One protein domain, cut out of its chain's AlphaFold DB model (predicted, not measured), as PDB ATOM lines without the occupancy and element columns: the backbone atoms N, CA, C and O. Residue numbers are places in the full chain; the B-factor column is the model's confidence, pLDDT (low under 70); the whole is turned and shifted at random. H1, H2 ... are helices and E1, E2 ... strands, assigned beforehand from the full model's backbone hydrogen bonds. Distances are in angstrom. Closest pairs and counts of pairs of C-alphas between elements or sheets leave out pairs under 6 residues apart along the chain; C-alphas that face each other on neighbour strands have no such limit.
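Overview. This is residues 209 to 362 of the 515 residues of a protein of Stella humosa (UniProt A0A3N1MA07). A strongly twisted sheet of six strands curls round the helix H4, with H1 running along E3 and E4 on the same face and H5 on that face too but beside the strands, near the last residues of E1, E4 and E6. H2 and H3 bridge H1 and H4, each touching both. The printed part has 154 residues, with five named helices and six named strands in the order H1 H2 H3 E1 E2 H4 E3 E4 H5 E5 E6. The sheet is mixed, in the order E2 E1 E6 E5 E4 E3, and the class is mixed, helices and strands, in two layers, helices on one face of a sheet. The whole is compact and rounded, with a radius of gyration of the C-alphas of 14.5 A and spans of 41 by 32 by 32 A.

Arrangement. The sheet begins at its edge strand E2, residues 271 to 274, antiparallel to E1, residues 253 to 258, in a hairpin with N 254 and O 273 2.9 A apart. E1 is parallel to E6, residues 349 to 355, with N 352 and O 255 at 2.9 A. E6 forms a hairpin with antiparallel E5, residues 338 to 343, with N 340 and O 353 at 2.8 A. E5 is antiparallel to E4, residues 302 to 310, with N 306 and O 339 at 2.8 A. E4 and the edge strand E3, residues 286 to 296, form an antiparallel hairpin, with N 295 and O 303 at 2.8 A. H1, residues 209 to 222, is on the sheet at a height of 8.1 A, closest at the C-alphas of Ala 216 and Gly 290, 4.6 A apart. H4, residues 275 to 285, touches H2, residues 231 to 240, at a shallow tilt of 27 degrees, opposite ways, closest at C-alphas 238 and 280, 5.5 A. H3, residues 245 to 251, touches H4, closest at C-alphas 250 and 276, 4.1 A. H5, residues 327 to 334, is on the sheet and apart from H4. Every O i to N i+4 pair is within hydrogen-bond range in H1, H2 and H5, against 5 of 7 in H4 and 0 of 3 in H3, where 3 of 4 O i to N i+3 pairs are.

Along the chain. H1 begins at C-alpha 209 (144.490, 128.868, 15.681) and is 19.8 A long. E3, 24.0 A, bends by 88 degrees at residue 289, and E4, 23.7 A, by 55 degrees at residue 307. E6, 16.6 A, ends at C-alpha 355 (127.745, 134.978, 25.286).

Size, cuts and confidence. The C-alphas of Pro 298 and Pro 315 are the two farthest apart, at 41.7 A. The printed part has no cut. The links E1 to E2 and E4 to H5 are long. The pLDDT is under 70 at residues 258 to 272, 297 to 301 and 322.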
ATOM      1  N   ASP A 209     145.310 130.034  15.999       91.44
ATOM      2  CA  ASP A 209     144.490 128.868  15.681       91.44
ATOM      3  C   ASP A 209     145.023 127.622  16.403       91.44
ATOM      4  O   ASP A 209     144.242 126.863  16.986       91.44
ATOM      5  N   ALA A 210     146.347 127.451  16.454       94.00
ATOM      6  CA  ALA A 210     146.984 126.426  17.279       94.00
ATOM      7  C   ALA A 210     146.737 126.669  18.776       94.00
ATOM      8  O   ALA A 210     146.336 125.744  19.487       94.00
ATOM      9  N   TYR A 211     146.899 127.912  19.248       93.56
ATOM     10  CA  TYR A 211     146.612 128.266  20.639       93.56
ATOM     11  C   TYR A 211     145.150 128.003  21.008       93.56
ATOM     12  O   TYR A 211     144.885 127.422  22.054       93.56
ATOM     13  N   ALA A 212     144.196 128.376  20.153       95.31
ATOM     14  CA  ALA A 212     142.769 128.177  20.388       95.31
ATOM     15  C   ALA A 212     142.415 126.693  20.542       95.31
ATOM     16  O   ALA A 212     141.701 126.328  21.474       95.31
ATOM     17  N   LYS A 213     142.955 125.834  19.669       96.50
ATOM     18  CA  LYS A 213     142.777 124.376  19.755       96.50
ATOM     19  C   LYS A 213     143.397 123.806  21.027       96.50
ATOM     20  O   LYS A 213     142.742 123.040  21.731       96.50
ATOM     21  N   ALA A 214     144.631 124.200  21.344       95.88
ATOM     22  CA  ALA A 214     145.311 123.752  22.555       95.88
ATOM     23  C   ALA A 214     144.576 124.212  23.822       95.88
ATOM     24  O   ALA A 214     144.433 123.440  24.767       95.88
ATOM     25  N   LEU A 215     144.055 125.442  23.820       95.69
ATOM     26  CA  LEU A 215     143.286 126.005  24.922       95.69
ATOM     27  C   LEU A 215     141.974 125.252  25.111       95.69
ATOM     28  O   LEU A 215     141.663 124.850  26.226       95.69
ATOM     29  N   ALA A 216     141.226 125.013  24.036       97.00
ATOM     30  CA  ALA A 216     139.972 124.277  24.105       97.00
ATOM     31  C   ALA A 216     140.174 122.842  24.609       97.00
ATOM     32  O   ALA A 216     139.442 122.400  25.492       97.00
ATOM     33  N   ALA A 217     141.208 122.150  24.119       96.81
ATOM     34  CA  ALA A 217     141.569 120.816  24.592       96.81
ATOM     35  C   ALA A 217     141.993 120.819  26.070       96.81
ATOM     36  O   ALA A 217     141.561 119.959  26.837       96.81
ATOM     37  N   SER A 218     142.799 121.803  26.484       95.81
ATOM     38  CA  SER A 218     143.227 121.967  27.877       95.81
ATOM     39  C   SER A 218     142.035 122.178  28.812       95.81
ATOM     40  O   SER A 218     141.889 121.475  29.811       95.81
ATOM     41  N   LEU A 219     141.122 123.083  28.449       96.06
ATOM     42  CA  LEU A 219     139.945 123.403  29.254       96.06
ATOM     43  C   LEU A 219     138.918 122.272  29.277       96.06
ATOM     44  O   LEU A 219     138.337 122.023  30.327       96.06
ATOM     45  N   ALA A 220     138.718 121.555  28.171       96.31
ATOM     46  CA  ALA A 220     137.859 120.372  28.150       96.31
ATOM     47  C   ALA A 220     138.431 119.233  29.005       96.31
ATOM     48  O   ALA A 220     137.678 118.513  29.656       96.31
ATOM     49  N   LYS A 221     139.763 119.092  29.053       95.94
ATOM     50  CA  LYS A 221     140.440 118.133  29.934       95.94
ATOM     51  C   LYS A 221     140.330 118.533  31.405       95.94
ATOM     52  O   LYS A 221     140.075 117.675  32.243       95.94
ATOM     53  N   ALA A 222     140.550 119.808  31.725       93.81
ATOM     54  CA  ALA A 222     140.481 120.302  33.097       93.81
ATOM     55  C   ALA A 222     139.036 120.313  33.616       93.81
ATOM     56  O   ALA A 222     138.764 119.850  34.718       93.81
ATOM     57  N   CYS A 223     138.102 120.807  32.809       96.00
ATOM     58  CA  CYS A 223     136.729 121.115  33.191       96.00
ATOM     59  C   CYS A 223     135.722 120.471  32.218       96.00
ATOM     60  O   CYS A 223     134.995 121.193  31.526       96.00
ATOM     61  N   PRO A 224     135.663 119.128  32.151       96.38
ATOM     62  CA  PRO A 224     134.783 118.417  31.229       96.38
ATOM     63  C   PRO A 224     133.300 118.611  31.571       96.38
ATOM     64  O   PRO A 224     132.934 119.059  32.665       96.38
ATOM     65  N   MET A 225     132.441 118.219  30.628       96.06
ATOM     66  CA  MET A 225     130.996 118.126  30.839       96.06
ATOM     67  C   MET A 225     130.667 117.180  32.001       96.06
ATOM     68  O   MET A 225     131.132 116.044  32.047       96.06
ATOM     69  N   ALA A 226     129.847 117.663  32.932       94.62
ATOM     70  CA  ALA A 226     129.372 116.953  34.116       94.62
ATOM     71  C   ALA A 226     127.954 117.440  34.471       94.62
ATOM     72  O   ALA A 226     127.376 118.265  33.756       94.62
ATOM     73  N   LYS A 227     127.373 116.954  35.573       93.75
ATOM     74  CA  LYS A 227     126.110 117.526  36.059       93.75
ATOM     75  C   LYS A 227     126.340 118.961  36.574       93.75
ATOM     76  O   LYS A 227     127.380 119.217  37.189       93.75
ATOM     77  N   PRO A 228     125.399 119.903  36.364       92.56
ATOM     78  CA  PRO A 228     125.561 121.289  36.818       92.56
ATOM     79  C   PRO A 228     125.695 121.476  38.339       92.56
ATOM     80  O   PRO A 228     126.142 122.538  38.766       92.56
ATOM     81  N   ASP A 229     125.299 120.482  39.137       91.94
ATOM     82  CA  ASP A 229     125.373 120.432  40.604       91.94
ATOM     83  C   ASP A 229     126.555 119.596  41.138       91.94
ATOM     84  O   ASP A 229     126.731 119.463  42.351       91.94
ATOM     85  N   ASP A 230     127.403 119.059  40.255       93.62
ATOM     86  CA  ASP A 230     128.534 118.211  40.634       93.62
ATOM     87  C   ASP A 230     129.690 119.035  41.229       93.62
ATOM     88  O   ASP A 230     130.539 119.598  40.524       93.62
ATOM     89  N   THR A 231     129.712 119.097  42.559       90.81
ATOM     90  CA  THR A 231     130.737 119.799  43.343       90.81
ATOM     91  C   THR A 231     132.114 119.138  43.256       90.81
ATOM     92  O   THR A 231     133.122 119.843  43.262       90.81
ATOM     93  N   ALA A 232     132.186 117.813  43.107       91.12
ATOM     94  CA  ALA A 232     133.453 117.094  42.986       91.12
ATOM     95  C   ALA A 232     134.105 117.349  41.618       91.12
ATOM     96  O   ALA A 232     135.311 117.599  41.543       91.12
ATOM     97  N   ALA A 233     133.312 117.365  40.544       93.12
ATOM     98  CA  ALA A 233     133.785 117.737  39.213       93.12
ATOM     99  C   ALA A 233     134.214 119.211  39.144       93.12
ATOM    100  O   ALA A 233     135.218 119.532  38.505       93.12
ATOM    101  N   HIS A 234     133.487 120.114  39.818       91.81
ATOM    102  CA  HIS A 234     133.905 121.513  39.957       91.81
ATOM    103  C   HIS A 234     135.252 121.622  40.676       91.81
ATOM    104  O   HIS A 234     136.149 122.303  40.182       91.81
ATOM    105  N   GLU A 235     135.439 120.894  41.775       86.56
ATOM    106  CA  GLU A 235     136.700 120.874  42.517       86.56
ATOM    107  C   GLU A 235     137.872 120.346  41.685       86.56
ATOM    108  O   GLU A 235     138.937 120.964  41.641       86.56
ATOM    109  N   ALA A 236     137.676 119.229  40.981       88.94
ATOM    110  CA  ALA A 236     138.683 118.668  40.087       88.94
ATOM    111  C   ALA A 236     139.083 119.669  38.989       88.94
ATOM    112  O   ALA A 236     140.273 119.880  38.747       88.94
ATOM    113  N   CYS A 237     138.099 120.359  38.406       91.44
ATOM    114  CA  CYS A 237     138.311 121.438  37.446       91.44
ATOM    115  C   CYS A 237     139.152 122.578  38.023       91.44
ATOM    116  O   CYS A 237     140.157 122.961  37.424       91.44
ATOM    117  N   ARG A 238     138.825 123.072  39.223       85.31
ATOM    118  CA  ARG A 238     139.622 124.115  39.894       85.31
ATOM    119  C   ARG A 238     141.059 123.681  40.172       85.31
ATOM    120  O   ARG A 238     141.950 124.521  40.120       85.31
ATOM    121  N   LYS A 239     141.294 122.403  40.488       81.88
ATOM    122  CA  LYS A 239     142.643 121.862  40.738       81.88
ATOM    123  C   LYS A 239     143.476 121.733  39.463       81.88
ATOM    124  O   LYS A 239     144.681 121.969  39.508       81.88
ATOM    125  N   ALA A 240     142.850 121.341  38.354       85.75
ATOM    126  CA  ALA A 240     143.525 121.124  37.074       85.75
ATOM    127  C   ALA A 240     143.788 122.425  36.297       85.75
ATOM    128  O   ALA A 240     144.727 122.500  35.505       85.75
ATOM    129  N   MET A 241     142.966 123.450  36.517       85.19
ATOM    130  CA  MET A 241     143.073 124.749  35.859       85.19
ATOM    131  C   MET A 241     144.419 125.441  36.098       85.19
ATOM    132  O   MET A 241     144.937 125.468  37.213       85.19
ATOM    133  N   GLY A 242     144.970 126.055  35.048       81.38
ATOM    134  CA  GLY A 242     146.233 126.788  35.131       81.38
ATOM    135  C   GLY A 242     147.477 125.919  34.956       81.38
ATOM    136  O   GLY A 242     148.585 126.419  35.151       81.38
ATOM    137  N   GLN A 243     147.303 124.645  34.597       84.25
ATOM    138  CA  GLN A 243     148.387 123.695  34.329       84.25
ATOM    139  C   GLN A 243     148.662 123.511  32.830       84.25
ATOM    140  O   GLN A 243     149.699 122.959  32.467       84.25
ATOM    141  N   GLY A 244     147.752 123.951  31.958       87.19
ATOM    142  CA  GLY A 244     147.905 123.868  30.509       87.19
ATOM    143  C   GLY A 244     148.329 125.182  29.857       87.19
ATOM    144  O   GLY A 244     148.962 126.045  30.468       87.19
ATOM    145  N   VAL A 245     147.969 125.355  28.582       89.19
ATOM    146  CA  VAL A 245     148.329 126.559  27.804       89.19
ATOM    147  C   VAL A 245     147.699 127.844  28.356       89.19
ATOM    148  O   VAL A 245     148.216 128.941  28.136       89.19
ATOM    149  N   GLU A 246     146.622 127.716  29.132       88.81
ATOM    150  CA  GLU A 246     145.981 128.804  29.863       88.81
ATOM    151  C   GLU A 246     146.827 129.360  31.017       88.81
ATOM    152  O   GLU A 246     146.522 130.447  31.510       88.81
ATOM    153  N   ALA A 247     147.891 128.668  31.444       86.75
ATOM    154  CA  ALA A 247     148.730 129.079  32.570       86.75
ATOM    155  C   ALA A 247     149.259 130.515  32.421       86.75
ATOM    156  O   ALA A 247     149.281 131.268  33.392       86.75
ATOM    157  N   SER A 248     149.606 130.925  31.198       82.62
ATOM    158  CA  SER A 248     150.108 132.276  30.909       82.62
ATOM    159  C   SER A 248     149.098 133.384  31.226       82.62
ATOM    160  O   SER A 248     149.495 134.489  31.586       82.62
ATOM    161  N   MET A 249     147.788 133.109  31.142       85.12
ATOM    162  CA  MET A 249     146.758 134.097  31.477       85.12
ATOM    163  C   MET A 249     146.789 134.476  32.961       85.12
ATOM    164  O   MET A 249     146.314 135.550  33.308       85.12
ATOM    165  N   ARG A 250     147.360 133.632  33.832       83.38
ATOM    166  CA  ARG A 250     147.431 133.865  35.283       83.38
ATOM    167  C   ARG A 250     148.358 135.019  35.671       83.38
ATOM    168  O   ARG A 250     148.224 135.551  36.768       83.38
ATOM    169  N   ASP A 251     149.248 135.427  34.770       76.88
ATOM    170  CA  ASP A 251     150.322 136.384  35.053       76.88
ATOM    171  C   ASP A 251     149.917 137.850  34.806       76.88
ATOM    172  O   ASP A 251     150.728 138.765  34.956       76.88
ATOM    173  N   TYR A 252     148.672 138.113  34.400       70.88
ATOM    174  CA  TYR A 252     148.204 139.468  34.119       70.88
ATOM    175  C   TYR A 252     146.707 139.646  34.373       70.88
ATOM    176  O   TYR A 252     145.952 138.688  34.509       70.88
ATOM    177  N   SER A 253     146.276 140.908  34.434       74.88
ATOM    178  CA  SER A 253     144.861 141.264  34.553       74.88
ATOM    179  C   SER A 253     144.241 141.580  33.197       74.88
ATOM    180  O   SER A 253     144.916 142.075  32.292       74.88
ATOM    181  N   PHE A 254     142.946 141.316  33.073       73.56
ATOM    182  CA  PHE A 254     142.134 141.653  31.911       73.56
ATOM    183  C   PHE A 254     140.682 141.887  32.327       73.56
ATOM    184  O   PHE A 254     140.268 141.590  33.446       73.56
ATOM    185  N   LEU A 255     139.896 142.456  31.421       75.31
ATOM    186  CA  LEU A 255     138.483 142.715  31.668       75.31
ATOM    187  C   LEU A 255     137.678 141.410  31.543       75.31
ATOM    188  O   LEU A 255     137.889 140.648  30.596       75.31
ATOM    189  N   PHE A 256     136.733 141.165  32.455       81.31
ATOM    190  CA  PHE A 256     135.730 140.108  32.305       81.31
ATOM    191  C   PHE A 256     134.316 140.560  32.683       81.31
ATOM    192  O   PHE A 256     134.097 141.315  33.633       81.31
ATOM    193  N   GLY A 257     133.327 140.090  31.918       78.12
ATOM    194  CA  GLY A 257     131.921 140.360  32.197       78.12
ATOM    195  C   GLY A 257     130.937 139.751  31.200       78.12
ATOM    196  O   GLY A 257     131.255 138.854  30.417       78.12
ATOM    197  N   GLY A 258     129.694 140.231  31.262       69.62
ATOM    198  CA  GLY A 258     128.658 139.890  30.289       69.62
ATOM    199  C   GLY A 258     128.837 140.640  28.970       69.62
ATOM    200  O   GLY A 258     129.488 141.686  28.909       69.62
ATOM    201  N   GLN A 259     128.215 140.134  27.907       65.88
ATOM    202  CA  GLN A 259     128.114 140.873  26.656       65.88
ATOM    203  C   GLN A 259     127.248 142.130  26.849       65.88
ATOM    204  O   GLN A 259     126.024 142.071  26.874       65.88
ATOM    205  N   GLN A 260     127.896 143.287  26.966       64.50
ATOM    206  CA  GLN A 260     127.239 144.593  27.011       64.50
ATOM    207  C   GLN A 260     127.171 145.174  25.595       64.50
ATOM    208  O   GLN A 260     128.159 145.709  25.082       64.50
ATOM    209  N   LYS A 261     126.024 144.973  24.936       54.41
ATOM    210  CA  LYS A 261     125.729 145.506  23.596       54.41
ATOM    211  C   LYS A 261     125.523 147.029  23.689       54.41
ATOM    212  O   LYS A 261     124.947 147.493  24.664       54.41
ATOM    213  N   GLY A 262     126.004 147.790  22.703       48.03
ATOM    214  CA  GLY A 262     125.811 149.247  22.634       48.03
ATOM    215  C   GLY A 262     126.707 150.110  23.536       48.03
ATOM    216  O   GLY A 262     126.540 151.322  23.534       48.03
ATOM    217  N   LEU A 263     127.664 149.525  24.276       50.16
ATOM    218  CA  LEU A 263     128.615 150.259  25.129       50.16
ATOM    219  C   LEU A 263     130.062 150.128  24.629       50.16
ATOM    220  O   LEU A 263     130.489 149.062  24.172       50.16
ATOM    221  N   TRP A 264     130.830 151.208  24.775       46.44
ATOM    222  CA  TRP A 264     132.271 151.279  24.495       46.44
ATOM    223  C   TRP A 264     133.063 150.385  25.441       46.44
ATOM    224  O   TRP A 264     132.660 150.256  26.586       46.44
ATOM    225  N   LEU A 265     134.223 149.829  25.056       50.06
ATOM    226  CA  LEU A 265     135.029 149.020  25.996       50.06
ATOM    227  C   LEU A 265     135.383 149.791  27.283       50.06
ATOM    228  O   LEU A 265     135.336 149.205  28.359       50.06
ATOM    229  N   LYS A 266     135.653 151.097  27.181       46.81
ATOM    230  CA  LYS A 266     135.872 151.996  28.327       46.81
ATOM    231  C   LYS A 266     134.605 152.333  29.129       46.81
ATOM    232  O   LYS A 266     134.701 152.667  30.301       46.81
ATOM    233  N   GLU A 267     133.426 152.224  28.515       52.56
ATOM    234  CA  GLU A 267     132.117 152.446  29.156       52.56
ATOM    235  C   GLU A 267     131.463 151.146  29.635       52.56
ATOM    236  O   GLU A 267     130.456 151.158  30.350       52.56
ATOM    237  N   LYS A 268     132.021 150.003  29.233       60.50
ATOM    238  CA  LYS A 268     131.605 148.700  29.713       60.50
ATOM    239  C   LYS A 268     131.929 148.638  31.189       60.50
ATOM    240  O   LYS A 268     133.091 148.496  31.569       60.50
ATOM    241  N   LYS A 269     130.873 148.678  32.002       61.59
ATOM    242  CA  LYS A 269     130.922 148.410  33.439       61.59
ATOM    243  C   LYS A 269     131.246 146.941  33.667       61.59
ATOM    244  O   LYS A 269     130.366 146.127  33.950       61.59
ATOM    245  N   THR A 270     132.497 146.594  33.406       65.25
ATOM    246  CA  THR A 270     133.062 145.253  33.497       65.25
ATOM    247  C   THR A 270     134.186 145.275  34.504       65.25
ATOM    248  O   THR A 270     134.789 146.306  34.790       65.25
ATOM    249  N   THR A 271     134.425 144.128  35.107       68.94
ATOM    250  CA  THR A 271     135.360 144.036  36.212       68.94
ATOM    251  C   THR A 271     136.735 143.702  35.663       68.94
ATOM    252  O   THR A 271     136.871 142.855  34.776       68.94
ATOM    253  N   VAL A 272     137.764 144.360  36.191       69.31
ATOM    254  CA  VAL A 272     139.143 143.935  35.965       69.31
ATOM    255  C   VAL A 272     139.396 142.745  36.868       69.31
ATOM    256  O   VAL A 272     139.268 142.841  38.085       69.31
ATOM    257  N   PHE A 273     139.758 141.624  36.266       71.38
ATOM    258  CA  PHE A 273     140.144 140.433  36.991       71.38
ATOM    259  C   PHE A 273     141.602 140.136  36.729       71.38
ATOM    260  O   PHE A 273     142.063 140.166  35.588       71.38
ATOM    261  N   ARG A 274     142.311 139.772  37.793       76.31
ATOM    262  CA  ARG A 274     143.547 139.023  37.630       76.31
ATOM    263  C   ARG A 274     143.215 137.669  37.010       76.31
ATOM    264  O   ARG A 274     142.211 137.048  37.372       76.31
ATOM    265  N   GLY A 275     144.023 137.226  36.057       80.31
ATOM    266  CA  GLY A 275     143.681 136.061  35.255       80.31
ATOM    267  C   GLY A 275     143.643 134.753  36.034       80.31
ATOM    268  O   GLY A 275     142.863 133.871  35.694       80.31
ATOM    269  N   ASP A 276     144.407 134.637  37.114       78.56
ATOM    270  CA  ASP A 276     144.379 133.486  38.012       78.56
ATOM    271  C   ASP A 276     143.042 133.368  38.765       78.56
ATOM    272  O   ASP A 276     142.468 132.285  38.850       78.56
ATOM    273  N   LEU A 277     142.489 134.493  39.220       77.50
ATOM    274  CA  LEU A 277     141.170 134.537  39.847       77.50
ATOM    275  C   LEU A 277     140.056 134.326  38.833       77.50
ATOM    276  O   LEU A 277     139.103 133.603  39.108       77.50
ATOM    277  N   PHE A 278     140.180 134.920  37.646       85.00
ATOM    278  CA  PHE A 278     139.247 134.643  36.562       85.00
ATOM    279  C   PHE A 278     139.175 133.139  36.275       85.00
ATOM    280  O   PHE A 278     138.077 132.590  36.196       85.00
ATOM    281  N   GLN A 279     140.325 132.471  36.168       87.00
ATOM    282  CA  GLN A 279     140.391 131.031  35.947       87.00
ATOM    283  C   GLN A 279     139.699 130.263  37.076       87.00
ATOM    284  O   GLN A 279     138.708 129.570  36.843       87.00
ATOM    285  N   ASP A 280     140.181 130.428  38.303       80.88
ATOM    286  CA  ASP A 280     139.764 129.586  39.423       80.88
ATOM    287  C   ASP A 280     138.307 129.819  39.836       80.88
ATOM    288  O   ASP A 280     137.669 128.900  40.352       80.88
ATOM    289  N   LEU A 281     137.772 131.025  39.612       80.38
ATOM    290  CA  LEU A 281     136.478 131.450  40.156       80.38
ATOM    291  C   LEU A 281     135.376 131.616  39.139       80.38
ATOM    292  O   LEU A 281     134.216 131.395  39.469       80.38
ATOM    293  N   TYR A 282     135.713 132.072  37.939       87.25
ATOM    294  CA  TYR A 282     134.714 132.353  36.919       87.25
ATOM    295  C   TYR A 282     134.744 131.308  35.833       87.25
ATOM    296  O   TYR A 282     133.691 130.797  35.472       87.25
ATOM    297  N   MET A 283     135.926 130.967  35.334       91.19
ATOM    298  CA  MET A 283     136.052 129.991  34.265       91.19
ATOM    299  C   MET A 283     135.770 128.568  34.768       91.19
ATOM    300  O   MET A 283     135.149 127.801  34.042       91.19
ATOM    301  N   SER A 284     136.097 128.244  36.027       91.19
ATOM    302  CA  SER A 284     135.765 126.946  36.645       91.19
ATOM    303  C   SER A 284     134.261 126.679  36.800       91.19
ATOM    304  O   SER A 284     133.829 125.526  36.863       91.19
ATOM    305  N   LEU A 285     133.439 127.735  36.818       92.81
ATOM    306  CA  LEU A 285     131.977 127.622  36.833       92.81
ATOM    307  C   LEU A 285     131.409 127.174  35.485       92.81
ATOM    308  O   LEU A 285     130.201 126.976  35.379       92.81
ATOM    309  N   PHE A 286     132.248 127.040  34.460       95.88
ATOM    310  CA  PHE A 286     131.859 126.543  33.153       95.88
ATOM    311  C   PHE A 286     132.457 125.159  32.897       95.88
ATOM    312  O   PHE A 286     133.549 124.818  33.349       95.88
ATOM    313  N   MET A 287     131.702 124.356  32.161       96.81
ATOM    314  CA  MET A 287     132.111 123.070  31.605       96.81
ATOM    315  C   MET A 287     132.381 123.257  30.120       96.81
ATOM    316  O   MET A 287     131.577 123.901  29.450       96.81
ATOM    317  N   PHE A 288     133.474 122.708  29.604       97.19
ATOM    318  CA  PHE A 288     133.925 122.943  28.234       97.19
ATOM    319  C   PHE A 288     133.773 121.684  27.387       97.19
ATOM    320  O   PHE A 288     134.164 120.596  27.807       97.19
ATOM    321  N   THR A 289     133.241 121.835  26.171       96.94
ATOM    322  CA  THR A 289     133.082 120.708  25.231       96.94
ATOM    323  C   THR A 289     134.364 120.407  24.455       96.94
ATOM    324  O   THR A 289     134.514 119.321  23.905       96.94
ATOM    325  N   GLY A 290     135.291 121.370  24.397       95.81
ATOM    326  CA  GLY A 290     136.481 121.330  23.541       95.81
ATOM    327  C   GLY A 290     136.244 121.895  22.138       95.81
ATOM    328  O   GLY A 290     137.198 122.073  21.382       95.81
ATOM    329  N   GLU A 291     135.001 122.239  21.794       96.69
ATOM    330  CA  GLU A 291     134.689 122.925  20.544       96.69
ATOM    331  C   GLU A 291     135.132 124.390  20.620       96.69
ATOM    332  O   GLU A 291     134.911 125.094  21.613       96.69
ATOM    333  N   VAL A 292     135.767 124.853  19.547       97.31
ATOM    334  CA  VAL A 292     136.337 126.193  19.471       97.31
ATOM    335  C   VAL A 292     136.217 126.760  18.070       97.31
ATOM    336  O   VAL A 292     136.379 126.056  17.075       97.31
ATOM    337  N   SER A 293     135.976 128.061  17.993       95.88
ATOM    338  CA  SER A 293     136.101 128.826  16.760       95.88
ATOM    339  C   SER A 293     136.951 130.068  16.997       95.88
ATOM    340  O   SER A 293     137.054 130.578  18.115       95.88
ATOM    341  N   VAL A 294     137.602 130.548  15.940       94.19
ATOM    342  CA  VAL A 294     138.379 131.784  15.996       94.19
ATOM    343  C   VAL A 294     137.801 132.768  15.003       94.19
ATOM    344  O   VAL A 294     137.769 132.530  13.800       94.19
ATOM    345  N   GLU A 295     137.379 133.911  15.515       87.81
ATOM    346  CA  GLU A 295     136.877 135.006  14.708       87.81
ATOM    347  C   GLU A 295     137.936 136.096  14.606       87.81
ATOM    348  O   GLU A 295     138.417 136.626  15.608       87.81
ATOM    349  N   THR A 296     138.288 136.475  13.383       76.94
ATOM    350  CA  THR A 296     139.144 137.639  13.164       76.94
ATOM    351  C   THR A 296     138.288 138.890  13.178       76.94
ATOM    352  O   THR A 296     137.455 139.111  12.299       76.94
ATOM    353  N   SER A 297     138.506 139.736  14.179       58.75
ATOM    354  CA  SER A 297     137.962 141.081  14.164       58.75
ATOM    355  C   SER A 297     138.746 141.896  13.126       58.75
ATOM    356  O   SER A 297     139.970 141.804  13.059       58.75
ATOM    357  N   PRO A 298     138.093 142.708  12.279       46.38
ATOM    358  CA  PRO A 298     138.820 143.408  11.212       46.38
ATOM    359  C   PRO A 298     139.785 144.534  11.676       46.38
ATOM    360  O   PRO A 298     140.293 145.283  10.854       46.38
ATOM    361  N   ASP A 299     140.010 144.697  12.986       50.03
ATOM    362  CA  ASP A 299     141.139 145.448  13.570       50.03
ATOM    363  C   ASP A 299     142.417 144.593  13.693       50.03
ATOM    364  O   ASP A 299     143.414 145.048  14.245       50.03
ATOM    365  N   GLY A 300     142.381 143.359  13.186       61.47
ATOM    366  CA  GLY A 300     143.475 142.392  13.224       61.47
ATOM    367  C   GLY A 300     143.498 141.541  14.493       61.47
ATOM    368  O   GLY A 300     144.184 140.523  14.521       61.47
ATOM    369  N   ASN A 301     142.724 141.905  15.520       69.38
ATOM    370  CA  ASN A 301     142.635 141.129  16.752       69.38
ATOM    371  C   ASN A 301     141.780 139.879  16.543       69.38
ATOM    372  O   ASN A 301     140.766 139.892  15.840       69.38
ATOM    373  N   ARG A 302     142.173 138.784  17.183       84.44
ATOM    374  CA  ARG A 302     141.486 137.497  17.073       84.44
ATOM    375  C   ARG A 302     140.670 137.253  18.340       84.44
ATOM    376  O   ARG A 302     141.137 137.525  19.444       84.44
ATOM    377  N   THR A 303     139.455 136.742  18.185       89.94
ATOM    378  CA  THR A 303     138.590 136.328  19.289       89.94
ATOM    379  C   THR A 303     138.429 134.819  19.244       89.94
ATOM    380  O   THR A 303     137.875 134.292  18.284       89.94
ATOM    381  N   VAL A 304     138.896 134.134  20.281       95.62
ATOM    382  CA  VAL A 304     138.685 132.700  20.484       95.62
ATOM    383  C   VAL A 304     137.342 132.512  21.185       95.62
ATOM    384  O   VAL A 304     137.130 133.082  22.253       95.62
ATOM    385  N   ALA A 305     136.427 131.753  20.591       95.88
ATOM    386  CA  ALA A 305     135.137 131.408  21.173       95.88
ATOM    387  C   ALA A 305     135.140 129.932  21.575       95.88
ATOM    388  O   ALA A 305     135.203 129.051  20.722       95.88
ATOM    389  N   LEU A 306     135.098 129.685  22.882       97.38
ATOM    390  CA  LEU A 306     135.086 128.364  23.500       97.38
ATOM    391  C   LEU A 306     133.643 127.994  23.823       97.38
ATOM    392  O   LEU A 306     132.953 128.754  24.509       97.38
ATOM    393  N   GLN A 307     133.194 126.838  23.351       97.75
ATOM    394  CA  GLN A 307     131.872 126.321  23.681       97.75
ATOM    395  C   GLN A 307     131.869 125.809  25.126       97.75
ATOM    396  O   GLN A 307     132.671 124.943  25.496       97.75
ATOM    397  N   ALA A 308     130.999 126.386  25.958       97.19
ATOM    398  CA  ALA A 308     131.023 126.133  27.392       97.19
ATOM    399  C   ALA A 308     129.676 126.393  28.072       97.19
ATOM    400  O   ALA A 308     128.977 127.332  27.705       97.19
ATOM    401  N   TYR A 309     129.344 125.629  29.112       96.62
ATOM    402  CA  TYR A 309     128.050 125.707  29.797       96.62
ATOM    403  C   TYR A 309     128.201 125.927  31.298       96.62
ATOM    404  O   TYR A 309     129.052 125.324  31.948       96.62
ATOM    405  N   PHE A 310     127.366 126.803  31.846       95.19
ATOM    406  CA  PHE A 310     127.434 127.237  33.237       95.19
ATOM    407  C   PHE A 310     126.890 126.186  34.226       95.19
ATOM    408  O   PHE A 310     125.836 125.591  34.004       95.19
ATOM    409  N   ARG A 311     127.585 125.997  35.353       93.81
ATOM    410  CA  ARG A 311     127.190 125.143  36.484       93.81
ATOM    411  C   ARG A 311     126.197 125.886  37.382       93.81
ATOM    412  O   ARG A 311     126.590 126.535  38.350       93.81
ATOM    413  N   ASN A 312     124.908 125.830  37.054       91.75
ATOM    414  CA  ASN A 312     123.847 126.546  37.779       91.75
ATOM    415  C   ASN A 312     123.290 125.806  39.014       91.75
ATOM    416  O   ASN A 312     122.421 126.347  39.693       91.75
ATOM    417  N   GLY A 313     123.771 124.591  39.295       90.00
ATOM    418  CA  GLY A 313     123.299 123.754  40.402       90.00
ATOM    419  C   GLY A 313     124.239 123.691  41.608       90.00
ATOM    420  O   GLY A 313     123.988 122.912  42.524       90.00
ATOM    421  N   LEU A 314     125.334 124.458  41.622       87.94
ATOM    422  CA  LEU A 314     126.285 124.425  42.734       87.94
ATOM    423  C   LEU A 314     125.686 125.075  43.996       87.94
ATOM    424  O   LEU A 314     124.866 125.994  43.897       87.94
ATOM    425  N   PRO A 315     126.125 124.667  45.201       83.19
ATOM    426  CA  PRO A 315     125.798 125.377  46.429       83.19
ATOM    427  C   PRO A 315     126.175 126.860  46.336       83.19
ATOM    428  O   PRO A 315     127.248 127.201  45.843       83.19
ATOM    429  N   ALA A 316     125.327 127.742  46.875       75.56
ATOM    430  CA  ALA A 316     125.505 129.195  46.781       75.56
ATOM    431  C   ALA A 316     126.911 129.678  47.201       75.56
ATOM    432  O   ALA A 316     127.475 130.570  46.577       75.56
ATOM    433  N   GLY A 317     127.523 129.040  48.207       74.62
ATOM    434  CA  GLY A 317     128.869 129.383  48.679       74.62
ATOM    435  C   GLY A 317     130.012 129.103  47.690       74.62
ATOM    436  O   GLY A 317     131.136 129.515  47.955       74.62
ATOM    437  N   LEU A 318     129.772 128.431  46.557       80.50
ATOM    438  CA  LEU A 318     130.808 128.133  45.552       80.50
ATOM    439  C   LEU A 318     130.935 129.193  44.450       80.50
ATOM    440  O   LEU A 318     131.762 129.056  43.551       80.50
ATOM    441  N   TYR A 319     130.150 130.266  44.513       81.75
ATOM    442  CA  TYR A 319     130.146 131.311  43.496       81.75
ATOM    443  C   TYR A 319     130.752 132.635  44.012       81.75
ATOM    444  O   TYR A 319     130.298 133.153  45.040       81.75
ATOM    445  N   PRO A 320     131.733 133.231  43.298       74.06
ATOM    446  CA  PRO A 320     132.648 134.287  43.795       74.06
ATOM    447  C   PRO A 320     131.968 135.571  44.246       74.06
ATOM    448  O   PRO A 320     132.521 136.391  44.975       74.06
ATOM    449  N   TYR A 321     130.766 135.759  43.744       72.44
ATOM    450  CA  TYR A 321     129.923 136.902  43.947       72.44
ATOM    451  C   TYR A 321     128.497 136.381  43.825       72.44
ATOM    452  O   TYR A 321     128.248 135.590  42.911       72.44
ATOM    453  N   PRO A 322     127.547 136.827  44.654       66.94
ATOM    454  CA  PRO A 322     126.162 136.420  44.555       66.94
ATOM    455  C   PRO A 322     125.465 137.006  43.342       66.94
ATOM    456  O   PRO A 322     124.519 137.768  43.463       66.94
ATOM    457  N   PHE A 323     125.880 136.660  42.129       75.00
ATOM    458  CA  PHE A 323     125.215 137.167  40.933       75.00
ATOM    459  C   PHE A 323     123.762 136.680  40.822       75.00
ATOM    460  O   PHE A 323     123.046 137.197  39.972       75.00
ATOM    461  N   TRP A 324     123.313 135.782  41.710       74.88
ATOM    462  CA  TRP A 324     121.900 135.491  41.961       74.88
ATOM    463  C   TRP A 324     121.096 136.601  42.640       74.88
ATOM    464  O   TRP A 324     119.878 136.554  42.580       74.88
ATOM    465  N   HIS A 325     121.718 137.621  43.236       72.50
ATOM    466  CA  HIS A 325     120.983 138.777  43.770       72.50
ATOM    467  C   HIS A 325     120.230 139.556  42.669       72.50
ATOM    468  O   HIS A 325     119.474 140.481  42.954       72.50
ATOM    469  N   SER A 326     120.524 139.268  41.399       78.38
ATOM    470  CA  SER A 326     119.949 139.906  40.226       78.38
ATOM    471  C   SER A 326     119.492 138.820  39.263       78.38
ATOM    472  O   SER A 326     120.322 138.216  38.579       78.38
ATOM    473  N   ASP A 327     118.178 138.615  39.167       82.00
ATOM    474  CA  ASP A 327     117.586 137.637  38.247       82.00
ATOM    475  C   ASP A 327     118.102 137.802  36.805       82.00
ATOM    476  O   ASP A 327     118.509 136.804  36.204       82.00
ATOM    477  N   PRO A 328     118.215 139.029  36.239       83.38
ATOM    478  CA  PRO A 328     118.803 139.207  34.912       83.38
ATOM    479  C   PRO A 328     120.267 138.759  34.828       83.38
ATOM    480  O   PRO A 328     120.685 138.179  33.824       83.38
ATOM    481  N   LYS A 329     121.070 139.020  35.870       82.56
ATOM    482  CA  LYS A 329     122.490 138.649  35.891       82.56
ATOM    483  C   LYS A 329     122.650 137.133  35.972       82.56
ATOM    484  O   LYS A 329     123.460 136.600  35.212       82.56
ATOM    485  N   TRP A 330     121.878 136.468  36.834       88.12
ATOM    486  CA  TRP A 330     121.824 135.009  36.959       88.12
ATOM    487  C   TRP A 330     121.389 134.349  35.654       88.12
ATOM    488  O   TRP A 330     122.144 133.554  35.093       88.12
ATOM    489  N   ALA A 331     120.257 134.782  35.094       88.94
ATOM    490  CA  ALA A 331     119.743 134.276  33.825       88.94
ATOM    491  C   ALA A 331     120.765 134.432  32.683       88.94
ATOM    492  O   ALA A 331     120.876 133.570  31.815       88.94
ATOM    493  N   ALA A 332     121.553 135.511  32.684       88.75
ATOM    494  CA  ALA A 332     122.610 135.719  31.699       88.75
ATOM    495  C   ALA A 332     123.828 134.790  31.877       88.75
ATOM    496  O   ALA A 332     124.587 134.627  30.925       88.75
ATOM    497  N   TYR A 333     124.090 134.242  33.068       91.31
ATOM    498  CA  TYR A 333     125.079 133.163  33.242       91.31
ATOM    499  C   TYR A 333     124.493 131.827  32.791       91.31
ATOM    500  O   TYR A 333     125.118 131.113  32.019       91.31
ATOM    501  N   GLU A 334     123.267 131.541  33.214       91.75
ATOM    502  CA  GLU A 334     122.521 130.332  32.873       91.75
ATOM    503  C   GLU A 334     122.367 130.113  31.360       91.75
ATOM    504  O   GLU A 334     122.612 129.019  30.845       91.75
ATOM    505  N   LYS A 335     122.036 131.174  30.618       91.88
ATOM    506  CA  LYS A 335     121.907 131.125  29.155       91.88
ATOM    507  C   LYS A 335     123.242 131.041  28.427       91.88
ATOM    508  O   LYS A 335     123.264 130.576  27.290       91.88
ATOM    509  N   ALA A 336     124.343 131.463  29.048       93.56
ATOM    510  CA  ALA A 336     125.628 131.497  28.369       93.56
ATOM    511  C   ALA A 336     126.037 130.095  27.895       93.56
ATOM    512  O   ALA A 336     126.021 129.133  28.663       93.56
ATOM    513  N   ASN A 337     126.393 130.014  26.618       94.75
ATOM    514  CA  ASN A 337     126.901 128.814  25.956       94.75
ATOM    515  C   ASN A 337     128.291 129.039  25.336       94.75
ATOM    516  O   ASN A 337     128.864 128.135  24.737       94.75
ATOM    517  N   GLN A 338     128.873 130.232  25.484       94.88
ATOM    518  CA  GLN A 338     130.248 130.496  25.077       94.88
ATOM    519  C   GLN A 338     131.004 131.342  26.093       94.88
ATOM    520  O   GLN A 338     130.473 132.315  26.638       94.88
ATOM    521  N   ILE A 339     132.293 131.034  26.238       95.62
ATOM    522  CA  ILE A 339     133.306 131.931  26.799       95.62
ATOM    523  C   ILE A 339     134.184 132.424  25.656       95.62
ATOM    524  O   ILE A 339     134.762 131.642  24.907       95.62
ATOM    525  N   ARG A 340     134.272 133.742  25.499       93.75
ATOM    526  CA  ARG A 340     134.949 134.385  24.374       93.75
ATOM    527  C   ARG A 340     136.121 135.204  24.878       93.75
ATOM    528  O   ARG A 340     135.952 136.033  25.765       93.75
ATOM    529  N   LEU A 341     137.296 134.979  24.306       92.81
ATOM    530  CA  LEU A 341     138.549 135.627  24.678       92.81
ATOM    531  C   LEU A 341     139.046 136.439  23.488       92.81
ATOM    532  O   LEU A 341     139.327 135.881  22.431       92.81
ATOM    533  N   ARG A 342     139.160 137.756  23.643       87.50
ATOM    534  CA  ARG A 342     139.787 138.627  22.646       87.50
ATOM    535  C   ARG A 342     141.274 138.739  22.939       87.50
ATOM    536  O   ARG A 342     141.644 139.155  24.036       87.50
ATOM    537  N   LEU A 343     142.107 138.398  21.961       83.19
ATOM    538  CA  LEU A 343     143.558 138.371  22.086       83.19
ATOM    539  C   LEU A 343     144.199 139.568  21.377       83.19
ATOM    540  O   LEU A 343     143.709 140.036  20.345       83.19
ATOM    541  N   SER A 344     145.321 140.028  21.924       76.62
ATOM    542  CA  SER A 344     146.265 140.902  21.235       76.62
ATOM    543  C   SER A 344     147.025 140.127  20.147       76.62
ATOM    544  O   SER A 344     147.056 138.893  20.181       76.62
ATOM    545  N   PRO A 345     147.722 140.812  19.221       70.31
ATOM    546  CA  PRO A 345     148.569 140.145  18.227       70.31
ATOM    547  C   PRO A 345     149.695 139.293  18.836       70.31
ATOM    548  O   PRO A 345     150.191 138.381  18.188       70.31
ATOM    549  N   ALA A 346     150.085 139.574  20.085       71.12
ATOM    550  CA  ALA A 346     151.084 138.815  20.837       71.12
ATOM    551  C   ALA A 346     150.479 137.645  21.643       71.12
ATOM    552  O   ALA A 346     151.173 137.043  22.455       71.12
ATOM    553  N   GLY A 347     149.183 137.358  21.480       77.00
ATOM    554  CA  GLY A 347     148.503 136.251  22.155       77.00
ATOM    555  C   GLY A 347     148.009 136.541  23.573       77.00
ATOM    556  O   GLY A 347     147.511 135.644  24.249       77.00
ATOM    557  N   LYS A 348     148.098 137.793  24.038       81.75
ATOM    558  CA  LYS A 348     147.639 138.183  25.380       81.75
ATOM    559  C   LYS A 348     146.125 138.387  25.396       81.75
ATOM    560  O   LYS A 348     145.611 139.110  24.546       81.75
ATOM    561  N   VAL A 349     145.410 137.829  26.371       84.31
ATOM    562  CA  VAL A 349     143.968 138.080  26.531       84.31
ATOM    563  C   VAL A 349     143.740 139.513  27.008       84.31
ATOM    564  O   VAL A 349     144.254 139.933  28.039       84.31
ATOM    565  N   LEU A 350     142.973 140.273  26.231       76.88
ATOM    566  CA  LEU A 350     142.607 141.661  26.514       76.88
ATOM    567  C   LEU A 350     141.240 141.748  27.200       76.88
ATOM    568  O   LEU A 350     141.041 142.545  28.114       76.88
ATOM    569  N   PHE A 351     140.294 140.928  26.740       82.12
ATOM    570  CA  PHE A 351     138.922 140.920  27.235       82.12
ATOM    571  C   PHE A 351     138.321 139.521  27.133       82.12
ATOM    572  O   PHE A 351     138.315 138.927  26.053       82.12
ATOM    573  N   ALA A 352     137.784 139.026  28.242       89.06
ATOM    574  CA  ALA A 352     137.004 137.803  28.306       89.06
ATOM    575  C   ALA A 352     135.521 138.144  28.502       89.06
ATOM    576  O   ALA A 352     135.174 139.029  29.280       89.06
ATOM    577  N   TYR A 353     134.611 137.455  27.827       89.19
ATOM    578  CA  TYR A 353     133.181 137.673  28.037       89.19
ATOM    579  C   TYR A 353     132.356 136.431  27.748       89.19
ATOM    580  O   TYR A 353     132.711 135.607  26.907       89.19
ATOM    581  N   ARG A 354     131.228 136.315  28.449       90.88
ATOM    582  CA  ARG A 354     130.235 135.270  28.187       90.88
ATOM    583  C   ARG A 354     129.236 135.705  27.114       90.88
ATOM    584  O   ARG A 354     128.891 136.889  27.050       90.88
ATOM    585  N   ALA A 355     128.763 134.756  26.311       88.88
ATOM    586  CA  ALA A 355     127.745 134.978  25.286       88.88
ATOM    587  C   ALA A 355     126.779 133.784  25.178       88.88
ATOM    588  O   ALA A 355     127.109 132.677  25.605       88.88
ATOM    589  N   ASP A 356     125.599 134.025  24.610       89.38
ATOM    590  CA  ASP A 356     124.498 133.073  24.398       89.38
ATOM    591  C   ASP A 356     124.255 132.770  22.903       89.38
ATOM    592  O   ASP A 356     123.158 132.407  22.493       89.38
ATOM    593  N   ILE A 357     125.292 132.936  22.076       86.69
ATOM    594  CA  ILE A 357     125.236 132.823  20.605       86.69
ATOM    595  C   ILE A 357     125.869 131.534  20.050       86.69
ATOM    596  O   ILE A 357     125.993 131.384  18.836       86.69
ATOM    597  N   GLY A 358     126.333 130.641  20.924       87.94
ATOM    598  CA  GLY A 358     126.838 129.314  20.569       87.94
ATOM    599  C   GLY A 358     125.734 128.275  20.387       87.94
ATOM    600  O   GLY A 358     124.548 128.597  20.360       87.94
ATOM    601  N   SER A 359     126.137 127.009  20.276       91.50
ATOM    602  CA  SER A 359     125.203 125.888  20.134       91.50
ATOM    603  C   SER A 359     124.747 125.369  21.497       91.50
ATOM    604  O   SER A 359     125.542 125.282  22.430       91.50
ATOM    605  N   ASP A 360     123.489 124.952  21.621       92.31
ATOM    606  CA  ASP A 360     122.995 124.228  22.804       92.31
ATOM    607  C   ASP A 360     122.938 122.706  22.603       92.31
ATOM    608  O   ASP A 360     122.570 121.985  23.526       92.31
ATOM    609  N   ALA A 361     123.365 122.201  21.437       90.00
ATOM    610  CA  ALA A 361     123.295 120.776  21.097       90.00
ATOM    611  C   ALA A 361     124.007 119.865  22.118       90.00
ATOM    612  O   ALA A 361     123.538 118.764  22.390       90.00
ATOM    613  N   ASN A 362     125.097 120.350  22.719       89.88
ATOM    614  CA  ASN A 362     125.944 119.594  23.645       89.88
ATOM    615  C   ASN A 362     125.768 120.015  25.116       89.88
ATOM    616  O   ASN A 362     126.568 119.626  25.965       89.88
TER     617      ASN A 362